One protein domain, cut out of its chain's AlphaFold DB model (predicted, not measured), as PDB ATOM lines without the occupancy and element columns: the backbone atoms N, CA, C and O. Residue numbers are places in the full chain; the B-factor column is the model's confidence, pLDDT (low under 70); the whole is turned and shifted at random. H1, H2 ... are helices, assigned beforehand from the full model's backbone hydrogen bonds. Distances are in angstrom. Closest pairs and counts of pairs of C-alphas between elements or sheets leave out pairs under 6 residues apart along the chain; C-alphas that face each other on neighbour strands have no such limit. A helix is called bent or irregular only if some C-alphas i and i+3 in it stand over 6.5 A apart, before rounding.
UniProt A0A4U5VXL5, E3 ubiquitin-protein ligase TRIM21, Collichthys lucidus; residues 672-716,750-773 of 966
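AT A GLANCE: This is residues 672 to 716 and 750 to 773 of the 966 residues of the protein "E3 ubiquitin-protein ligase TRIM21" of Collichthys lucidus (UniProt A0A4U5VXL5). A long helix, H1, bends near its first third; its short first arm H1a lies side by side with a second helix, H2, and its long arm H1b sticks out alone with residues 688 to 716. H1a and H2 make a small two-helix body at one end, and the arm makes most of the length. The printed part has 69 residues, all helix in class, with two named helices, H1 then H2, and no named strand. It is extended, with a radius of gyration of the C-alphas of 22.0 A and spans of 79 by 22 by 6 A.

IN THESE COORDINATES: H1, residues 672 to 716, was assigned as one helix by its hydrogen bonds but is bent: C-alphas 684 and 687 are 7.0 A apart. Arm H1a, residues 672 to 684, begins at C-alpha 672 (-16.468, 34.589, 13.386) and is 18.1 A long. Arm H1b, residues 687 to 716, is 44.0 A long and ends at C-alpha 716 (9.618, -3.671, -32.150). H2, residues 751 to 769, is 26.9 A long and ends at C-alpha 769 (-11.530, 40.048, 20.264).

HOW THE PARTS SIT: H1a and H1b stand at a steep tilt of 37 degrees, only just past shallow. H1a and H2 touch, and their closest C-alphas, of Ala 680 and Met 761, are 6.0 A apart. They run opposite ways at a shallow tilt of 9 degrees. H1b and H2 are apart. In H1a, H1b and H2 every O i to N i+4 pair is within hydrogen-bond range.

THE WHOLE: The C-alphas of Ser 716 and Ser 773, the two farthest apart, are 79.1 A apart. Residues 717 to 749 are not printed, and C-alphas 716 and 750 are 48.0 A apart across this cut. In the printed part, 22 residues have a pLDDT under 70, the model's low confidence, among them residues 750 to 758 and 764 to 773.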
ATOM      1  N   GLU A 672     -17.251  33.680  14.231       72.25
ATOM      2  CA  GLU A 672     -16.468  34.589  13.386       72.25
ATOM      3  C   GLU A 672     -14.951  34.460  13.619       72.25
ATOM      4  O   GLU A 672     -14.177  34.548  12.664       72.25
ATOM      5  N   VAL A 673     -14.503  34.187  14.851       72.81
ATOM      6  CA  VAL A 673     -13.096  33.842  15.140       72.81
ATOM      7  C   VAL A 673     -12.719  32.512  14.482       72.81
ATOM      8  O   VAL A 673     -11.676  32.432  13.833       72.81
ATOM      9  N   MET A 674     -13.573  31.488  14.569       73.06
ATOM     10  CA  MET A 674     -13.366  30.211  13.877       73.06
ATOM     11  C   MET A 674     -13.327  30.389  12.356       73.06
ATOM     12  O   MET A 674     -12.452  29.820  11.708       73.06
ATOM     13  N   ARG A 675     -14.188  31.240  11.781       81.56
ATOM     14  CA  ARG A 675     -14.181  31.557  10.345       81.56
ATOM     15  C   ARG A 675     -12.865  32.209   9.900       81.56
ATOM     16  O   ARG A 675     -12.353  31.854   8.841       81.56
ATOM     17  N   VAL A 676     -12.303  33.123  10.700       77.62
ATOM     18  CA  VAL A 676     -10.977  33.727  10.451       77.62
ATOM     19  C   VAL A 676      -9.864  32.675  10.534       77.62
ATOM     20  O   VAL A 676      -9.024  32.607   9.638       77.62
ATOM     21  N   VAL A 677      -9.878  31.813  11.559       76.00
ATOM     22  CA  VAL A 677      -8.901  30.717  11.713       76.00
ATOM     23  C   VAL A 677      -8.967  29.738  10.538       76.00
ATOM     24  O   VAL A 677      -7.929  29.364   9.995       76.00
ATOM     25  N   GLU A 678     -10.163  29.338  10.108       80.00
ATOM     26  CA  GLU A 678     -10.350  28.430   8.975       80.00
ATOM     27  C   GLU A 678      -9.895  29.027   7.641       80.00
ATOM     28  O   GLU A 678      -9.282  28.326   6.837       80.00
ATOM     29  N   ASP A 679     -10.216  30.293   7.378       81.69
ATOM     30  CA  ASP A 679      -9.829  30.992   6.151       81.69
ATOM     31  C   ASP A 679      -8.304  31.174   6.081       81.69
ATOM     32  O   ASP A 679      -7.675  30.826   5.080       81.69
ATOM     33  N   ALA A 680      -7.677  31.597   7.183       74.62
ATOM     34  CA  ALA A 680      -6.223  31.657   7.296       74.62
ATOM     35  C   ALA A 680      -5.559  30.275   7.155       74.62
ATOM     36  O   ALA A 680      -4.543  30.148   6.475       74.62
ATOM     37  N   TRP A 681      -6.139  29.219   7.735       71.50
ATOM     38  CA  TRP A 681      -5.635  27.849   7.598       71.50
ATOM     39  C   TRP A 681      -5.718  27.340   6.150       71.50
ATOM     40  O   TRP A 681      -4.744  26.785   5.638       71.50
ATOM     41  N   LYS A 682      -6.832  27.603   5.449       81.62
ATOM     42  CA  LYS A 682      -7.003  27.292   4.016       81.62
ATOM     43  C   LYS A 682      -5.965  28.038   3.163       81.62
ATOM     44  O   LYS A 682      -5.254  27.406   2.381       81.62
ATOM     45  N   LYS A 683      -5.797  29.349   3.377       77.12
ATOM     46  CA  LYS A 683      -4.790  30.193   2.697       77.12
ATOM     47  C   LYS A 683      -3.342  29.763   2.975       77.12
ATOM     48  O   LYS A 683      -2.486  29.920   2.101       77.12
ATOM     49  N   ALA A 684      -3.067  29.202   4.154       69.19
ATOM     50  CA  ALA A 684      -1.735  28.743   4.548       69.19
ATOM     51  C   ALA A 684      -1.383  27.370   3.953       69.19
ATOM     52  O   ALA A 684      -0.211  27.097   3.684       69.19
ATOM     53  N   LEU A 685      -2.387  26.515   3.726       75.12
ATOM     54  CA  LEU A 685      -2.222  25.214   3.076       75.12
ATOM     55  C   LEU A 685      -2.237  25.288   1.544       75.12
ATOM     56  O   LEU A 685      -1.575  24.465   0.914       75.12
ATOM     57  N   GLN A 686      -2.918  26.267   0.940       80.00
ATOM     58  CA  GLN A 686      -3.040  26.399  -0.519       80.00
ATOM     59  C   GLN A 686      -1.703  26.227  -1.286       80.00
ATOM     60  O   GLN A 686      -1.675  25.413  -2.210       80.00
ATOM     61  N   PRO A 687      -0.568  26.858  -0.909       74.19
ATOM     62  CA  PRO A 687       0.696  26.685  -1.637       74.19
ATOM     63  C   PRO A 687       1.289  25.267  -1.547       74.19
ATOM     64  O   PRO A 687       2.024  24.840  -2.439       74.19
ATOM     65  N   LEU A 688       0.990  24.527  -0.472       71.25
ATOM     66  CA  LEU A 688       1.393  23.126  -0.315       71.25
ATOM     67  C   LEU A 688       0.512  22.208  -1.168       71.25
ATOM     68  O   LEU A 688       1.031  21.306  -1.823       71.25
ATOM     69  N   GLU A 689      -0.794  22.475  -1.197       80.56
ATOM     70  CA  GLU A 689      -1.783  21.751  -1.999       80.56
ATOM     71  C   GLU A 689      -1.472  21.886  -3.502       80.56
ATOM     72  O   GLU A 689      -1.316  20.889  -4.211       80.56
ATOM     73  N   GLU A 690      -1.240  23.119  -3.968       82.19
ATOM     74  CA  GLU A 690      -0.851  23.425  -5.350       82.19
ATOM     75  C   GLU A 690       0.476  22.767  -5.758       82.19
ATOM     76  O   GLU A 690       0.599  22.275  -6.885       82.19
ATOM     77  N   ARG A 691       1.482  22.729  -4.865       74.56
ATOM     78  CA  ARG A 691       2.753  22.041  -5.146       74.56
ATOM     79  C   ARG A 691       2.569  20.526  -5.183       74.56
ATOM     80  O   ARG A 691       3.100  19.892  -6.092       74.56
ATOM     81  N   ARG A 692       1.822  19.941  -4.241       76.12
ATOM     82  CA  ARG A 692       1.536  18.498  -4.215       76.12
ATOM     83  C   ARG A 692       0.869  18.057  -5.517       76.12
ATOM     84  O   ARG A 692       1.280  17.063  -6.109       76.12
ATOM     85  N   ASP A 693      -0.109  18.822  -5.991       85.88
ATOM     86  CA  ASP A 693      -0.845  18.497  -7.211       85.88
ATOM     87  C   ASP A 693      -0.030  18.763  -8.486       85.88
ATOM     88  O   ASP A 693      -0.225  18.077  -9.490       85.88
ATOM     89  N   ARG A 694       0.929  19.699  -8.449       82.19
ATOM     90  CA  ARG A 694       1.933  19.888  -9.509       82.19
ATOM     91  C   ARG A 694       2.865  18.679  -9.624       82.19
ATOM     92  O   ARG A 694       2.900  18.066 -10.685       82.19
ATOM     93  N   VAL A 695       3.514  18.286  -8.524       78.50
ATOM     94  CA  VAL A 695       4.413  17.115  -8.470       78.50
ATOM     95  C   VAL A 695       3.669  15.831  -8.852       78.50
ATOM     96  O   VAL A 695       4.218  14.968  -9.533       78.50
ATOM     97  N   LYS A 696       2.390  15.713  -8.474       84.69
ATOM     98  CA  LYS A 696       1.536  14.596  -8.891       84.69
ATOM     99  C   LYS A 696       1.333  14.555 -10.412       84.69
ATOM    100  O   LYS A 696       1.446  13.473 -10.978       84.69
ATOM    101  N   ARG A 697       1.057  15.690 -11.070       87.31
ATOM    102  CA  ARG A 697       0.942  15.750 -12.542       87.31
ATOM    103  C   ARG A 697       2.266  15.397 -13.214       87.31
ATOM    104  O   ARG A 697       2.288  14.471 -14.010       87.31
ATOM    105  N   GLU A 698       3.362  16.026 -12.795       83.19
ATOM    106  CA  GLU A 698       4.714  15.764 -13.318       83.19
ATOM    107  C   GLU A 698       5.082  14.267 -13.229       83.19
ATOM    108  O   GLU A 698       5.569  13.684 -14.197       83.19
ATOM    109  N   ALA A 699       4.761  13.604 -12.111       83.06
ATOM    110  CA  ALA A 699       4.944  12.161 -11.956       83.06
ATOM    111  C   ALA A 699       4.016  11.320 -12.859       83.06
ATOM    112  O   ALA A 699       4.447  10.296 -13.389       83.06
ATOM    113  N   GLN A 700       2.756  11.724 -13.056       86.94
ATOM    114  CA  GLN A 700       1.827  11.033 -13.961       86.94
ATOM    115  C   GLN A 700       2.245  11.173 -15.435       86.94
ATOM    116  O   GLN A 700       2.161  10.195 -16.180       86.94
ATOM    117  N   ASP A 701       2.742  12.342 -15.836       86.50
ATOM    118  CA  ASP A 701       3.231  12.615 -17.191       86.50
ATOM    119  C   ASP A 701       4.510  11.811 -17.492       86.50
ATOM    120  O   ASP A 701       4.618  11.195 -18.555       86.50
ATOM    121  N   LEU A 702       5.437  11.720 -16.524       84.88
ATOM    122  CA  LEU A 702       6.621  10.851 -16.599       84.88
ATOM    123  C   LEU A 702       6.247   9.368 -16.752       84.88
ATOM    124  O   LEU A 702       6.793   8.686 -17.619       84.88
ATOM    125  N   ILE A 703       5.286   8.872 -15.961       86.06
ATOM    126  CA  ILE A 703       4.807   7.482 -16.055       86.06
ATOM    127  C   ILE A 703       4.171   7.211 -17.428       86.06
ATOM    128  O   ILE A 703       4.439   6.170 -18.025       86.06
ATOM    129  N   GLN A 704       3.381   8.144 -17.975       88.50
ATOM    130  CA  GLN A 704       2.825   7.994 -19.326       88.50
ATOM    131  C   GLN A 704       3.888   8.044 -20.434       88.50
ATOM    132  O   GLN A 704       3.706   7.385 -21.457       88.50
ATOM    133  N   GLY A 705       4.961   8.821 -20.264       85.88
ATOM    134  CA  GLY A 705       6.098   8.837 -21.188       85.88
ATOM    135  C   GLY A 705       6.785   7.474 -21.244       85.88
ATOM    136  O   GLY A 705       6.794   6.828 -22.290       85.88
ATOM    137  N   LEU A 706       7.235   6.989 -20.083       84.69
ATOM    138  CA  LEU A 706       7.901   5.689 -19.949       84.69
ATOM    139  C   LEU A 706       7.024   4.526 -20.434       84.69
ATOM    140  O   LEU A 706       7.525   3.616 -21.089       84.69
ATOM    141  N   GLN A 707       5.711   4.558 -20.180       86.75
ATOM    142  CA  GLN A 707       4.798   3.521 -20.669       86.75
ATOM    143  C   GLN A 707       4.739   3.479 -22.207       86.75
ATOM    144  O   GLN A 707       4.801   2.398 -22.790       86.75
ATOM    145  N   LYS A 708       4.696   4.639 -22.880       87.88
ATOM    146  CA  LYS A 708       4.715   4.721 -24.354       87.88
ATOM    147  C   LYS A 708       6.034   4.222 -24.945       87.88
ATOM    148  O   LYS A 708       6.023   3.584 -25.994       87.88
ATOM    149  N   GLU A 709       7.157   4.485 -24.280       84.69
ATOM    150  CA  GLU A 709       8.475   3.970 -24.677       84.69
ATOM    151  C   GLU A 709       8.556   2.443 -24.513       84.69
ATOM    152  O   GLU A 709       8.984   1.749 -25.435       84.69
ATOM    153  N   VAL A 710       8.057   1.906 -23.393       86.25
ATOM    154  CA  VAL A 710       7.944   0.458 -23.145       86.25
ATOM    155  C   VAL A 710       7.055  -0.231 -24.182       86.25
ATOM    156  O   VAL A 710       7.416  -1.293 -24.683       86.25
ATOM    157  N   ASP A 711       5.909   0.351 -24.536       86.19
ATOM    158  CA  ASP A 711       4.997  -0.262 -25.507       86.19
ATOM    159  C   ASP A 711       5.523  -0.155 -26.949       86.19
ATOM    160  O   ASP A 711       5.391  -1.111 -27.714       86.19
ATOM    161  N   LYS A 712       6.236   0.929 -27.296       87.19
ATOM    162  CA  LYS A 712       6.998   1.025 -28.555       87.19
ATOM    163  C   LYS A 712       8.081  -0.060 -28.643       87.19
ATOM    164  O   LYS A 712       8.207  -0.702 -29.681       87.19
ATOM    165  N   LEU A 713       8.826  -0.293 -27.559       83.94
ATOM    166  CA  LEU A 713       9.840  -1.351 -27.487       83.94
ATOM    167  C   LEU A 713       9.231  -2.752 -27.660       83.94
ATOM    168  O   LEU A 713       9.779  -3.549 -28.418       83.94
ATOM    169  N   LYS A 714       8.085  -3.041 -27.022       84.88
ATOM    170  CA  LYS A 714       7.359  -4.310 -27.222       84.88
ATOM    171  C   LYS A 714       6.975  -4.521 -28.682       84.88
ATOM    172  O   LYS A 714       7.260  -5.584 -29.213       84.88
ATOM    173  N   MET A 715       6.398  -3.510 -29.341       83.00
ATOM    174  CA  MET A 715       6.023  -3.616 -30.756       83.00
ATOM    175  C   MET A 715       7.226  -3.947 -31.650       83.00
ATOM    176  O   MET A 715       7.110  -4.790 -32.533       83.00
ATOM    177  N   SER A 716       8.396  -3.350 -31.398       80.19
ATOM    178  CA  SER A 716       9.618  -3.671 -32.150       80.19
ATOM    179  C   SER A 716      10.138  -5.092 -31.889       80.19
ATOM    180  O   SER A 716      10.658  -5.721 -32.808       80.19
ATOM    181  N   SER A 750       8.950  28.584   1.547       62.91
ATOM    182  CA  SER A 750       9.140  29.916   2.097       62.91
ATOM    183  C   SER A 750       8.474  30.020   3.469       62.91
ATOM    184  O   SER A 750       7.333  30.455   3.609       62.91
ATOM    185  N   LEU A 751       9.231  29.682   4.518       58.38
ATOM    186  CA  LEU A 751       8.852  29.849   5.927       58.38
ATOM    187  C   LEU A 751       8.348  31.279   6.230       58.38
ATOM    188  O   LEU A 751       7.488  31.469   7.088       58.38
ATOM    189  N   GLY A 752       8.831  32.277   5.480       61.50
ATOM    190  CA  GLY A 752       8.330  33.653   5.499       61.50
ATOM    191  C   GLY A 752       6.850  33.803   5.110       61.50
ATOM    192  O   GLY A 752       6.167  34.636   5.693       61.50
ATOM    193  N   THR A 753       6.325  32.974   4.201       66.50
ATOM    194  CA  THR A 753       4.912  32.986   3.782       66.50
ATOM    195  C   THR A 753       4.003  32.499   4.906       66.50
ATOM    196  O   THR A 753       3.049  33.195   5.249       66.50
ATOM    197  N   LEU A 754       4.334  31.370   5.554       63.88
ATOM    198  CA  LEU A 754       3.615  30.933   6.759       63.88
ATOM    199  C   LEU A 754       3.736  31.959   7.884       63.88
ATOM    200  O   LEU A 754       2.743  32.252   8.543       63.88
ATOM    201  N   ARG A 755       4.929  32.526   8.105       67.00
ATOM    202  CA  ARG A 755       5.143  33.538   9.148       67.00
ATOM    203  C   ARG A 755       4.290  34.787   8.905       67.00
ATOM    204  O   ARG A 755       3.676  35.258   9.850       67.00
ATOM    205  N   SER A 756       4.209  35.259   7.661       67.69
ATOM    206  CA  SER A 756       3.338  36.367   7.250       67.69
ATOM    207  C   SER A 756       1.862  36.043   7.497       67.69
ATOM    208  O   SER A 756       1.208  36.728   8.275       67.69
ATOM    209  N   GLN A 757       1.343  34.935   6.953       66.38
ATOM    210  CA  GLN A 757      -0.071  34.593   7.144       66.38
ATOM    211  C   GLN A 757      -0.435  34.309   8.613       66.38
ATOM    212  O   GLN A 757      -1.517  34.684   9.051       66.38
ATOM    213  N   THR A 758       0.473  33.725   9.405       63.88
ATOM    214  CA  THR A 758       0.264  33.519  10.853       63.88
ATOM    215  C   THR A 758       0.218  34.850  11.611       63.88
ATOM    216  O   THR A 758      -0.551  34.984  12.563       63.88
ATOM    217  N   SER A 759       1.012  35.845  11.196       70.44
ATOM    218  CA  SER A 759       0.944  37.210  11.730       70.44
ATOM    219  C   SER A 759      -0.391  37.875  11.391       70.44
ATOM    220  O   SER A 759      -1.084  38.303  12.311       70.44
ATOM    221  N   ASN A 760      -0.794  37.868  10.117       73.06
ATOM    222  CA  ASN A 760      -2.065  38.444   9.666       73.06
ATOM    223  C   ASN A 760      -3.266  37.787  10.373       73.06
ATOM    224  O   ASN A 760      -4.163  38.478  10.841       73.06
ATOM    225  N   MET A 761      -3.253  36.457  10.528       69.25
ATOM    226  CA  MET A 761      -4.286  35.715  11.257       69.25
ATOM    227  C   MET A 761      -4.380  36.144  12.728       69.25
ATOM    228  O   MET A 761      -5.482  36.336  13.236       69.25
ATOM    229  N   MET A 762      -3.249  36.306  13.428       64.50
ATOM    230  CA  MET A 762      -3.272  36.795  14.813       64.50
ATOM    231  C   MET A 762      -3.780  38.237  14.908       64.50
ATOM    232  O   MET A 762      -4.476  38.558  15.867       64.50
ATOM    233  N   GLU A 763      -3.480  39.082  13.921       72.50
ATOM    234  CA  GLU A 763      -3.976  40.458  13.853       72.50
ATOM    235  C   GLU A 763      -5.490  40.522  13.581       72.50
ATOM    236  O   GLU A 763      -6.206  41.238  14.279       72.50
ATOM    237  N   GLU A 764      -6.018  39.715  12.654       69.06
ATOM    238  CA  GLU A 764      -7.465  39.612  12.435       69.06
ATOM    239  C   GLU A 764      -8.194  39.083  13.683       69.06
ATOM    240  O   GLU A 764      -9.211  39.651  14.080       69.06
ATOM    241  N   ILE A 765      -7.663  38.052  14.355       65.50
ATOM    242  CA  ILE A 765      -8.239  37.518  15.604       65.50
ATOM    243  C   ILE A 765      -8.209  38.574  16.720       65.50
ATOM    244  O   ILE A 765      -9.217  38.757  17.405       65.50
ATOM    245  N   GLN A 766      -7.102  39.308  16.877       62.81
ATOM    246  CA  GLN A 766      -6.988  40.436  17.809       62.81
ATOM    247  C   GLN A 766      -8.089  41.481  17.528       62.81
ATOM    248  O   GLN A 766      -8.840  41.831  18.436       62.81
ATOM    249  N   GLN A 767      -8.284  41.885  16.266       64.25
ATOM    250  CA  GLN A 767      -9.342  42.827  15.860       64.25
ATOM    251  C   GLN A 767     -10.778  42.294  16.038       64.25
ATOM    252  O   GLN A 767     -11.721  43.091  16.065       64.25
ATOM    253  N   LYS A 768     -10.993  40.971  16.126       62.66
ATOM    254  CA  LYS A 768     -12.297  40.392  16.507       62.66
ATOM    255  C   LYS A 768     -12.495  40.408  18.022       62.66
ATOM    256  O   LYS A 768     -13.567  40.797  18.473       62.66
ATOM    257  N   LEU A 769     -11.474  40.044  18.797       57.78
ATOM    258  CA  LEU A 769     -11.530  40.048  20.264       57.78
ATOM    259  C   LEU A 769     -11.655  41.470  20.836       57.78
ATOM    260  O   LEU A 769     -12.412  41.681  21.775       57.78
ATOM    261  N   GLU A 770     -11.020  42.470  20.221       58.59
ATOM    262  CA  GLU A 770     -11.167  43.891  20.586       58.59
ATOM    263  C   GLU A 770     -12.563  44.479  20.290       58.59
ATOM    264  O   GLU A 770     -12.822  45.641  20.603       58.59
ATOM    265  N   LYS A 771     -13.495  43.699  19.720       53.66
ATOM    266  CA  LYS A 771     -14.918  44.073  19.618       53.66
ATOM    267  C   LYS A 771     -15.754  43.621  20.816       53.66
ATOM    268  O   LYS A 771     -16.875  44.097  20.949       53.66
ATOM    269  N   LEU A 772     -15.218  42.761  21.689       49.00
ATOM    270  CA  LEU A 772     -15.864  42.352  22.944       49.00
ATOM    271  C   LEU A 772     -15.764  43.425  24.041       49.00
ATOM    272  O   LEU A 772     -16.564  43.432  24.973       49.00
ATOM    273  N   SER A 773     -14.795  44.341  23.953       54.25
ATOM    274  CA  SER A 773     -14.673  45.481  24.862       54.25
ATOM    275  C   SER A 773     -15.318  46.726  24.251       54.25
ATOM    276  O   SER A 773     -14.780  47.339  23.324       54.25
TER     277      SER A 773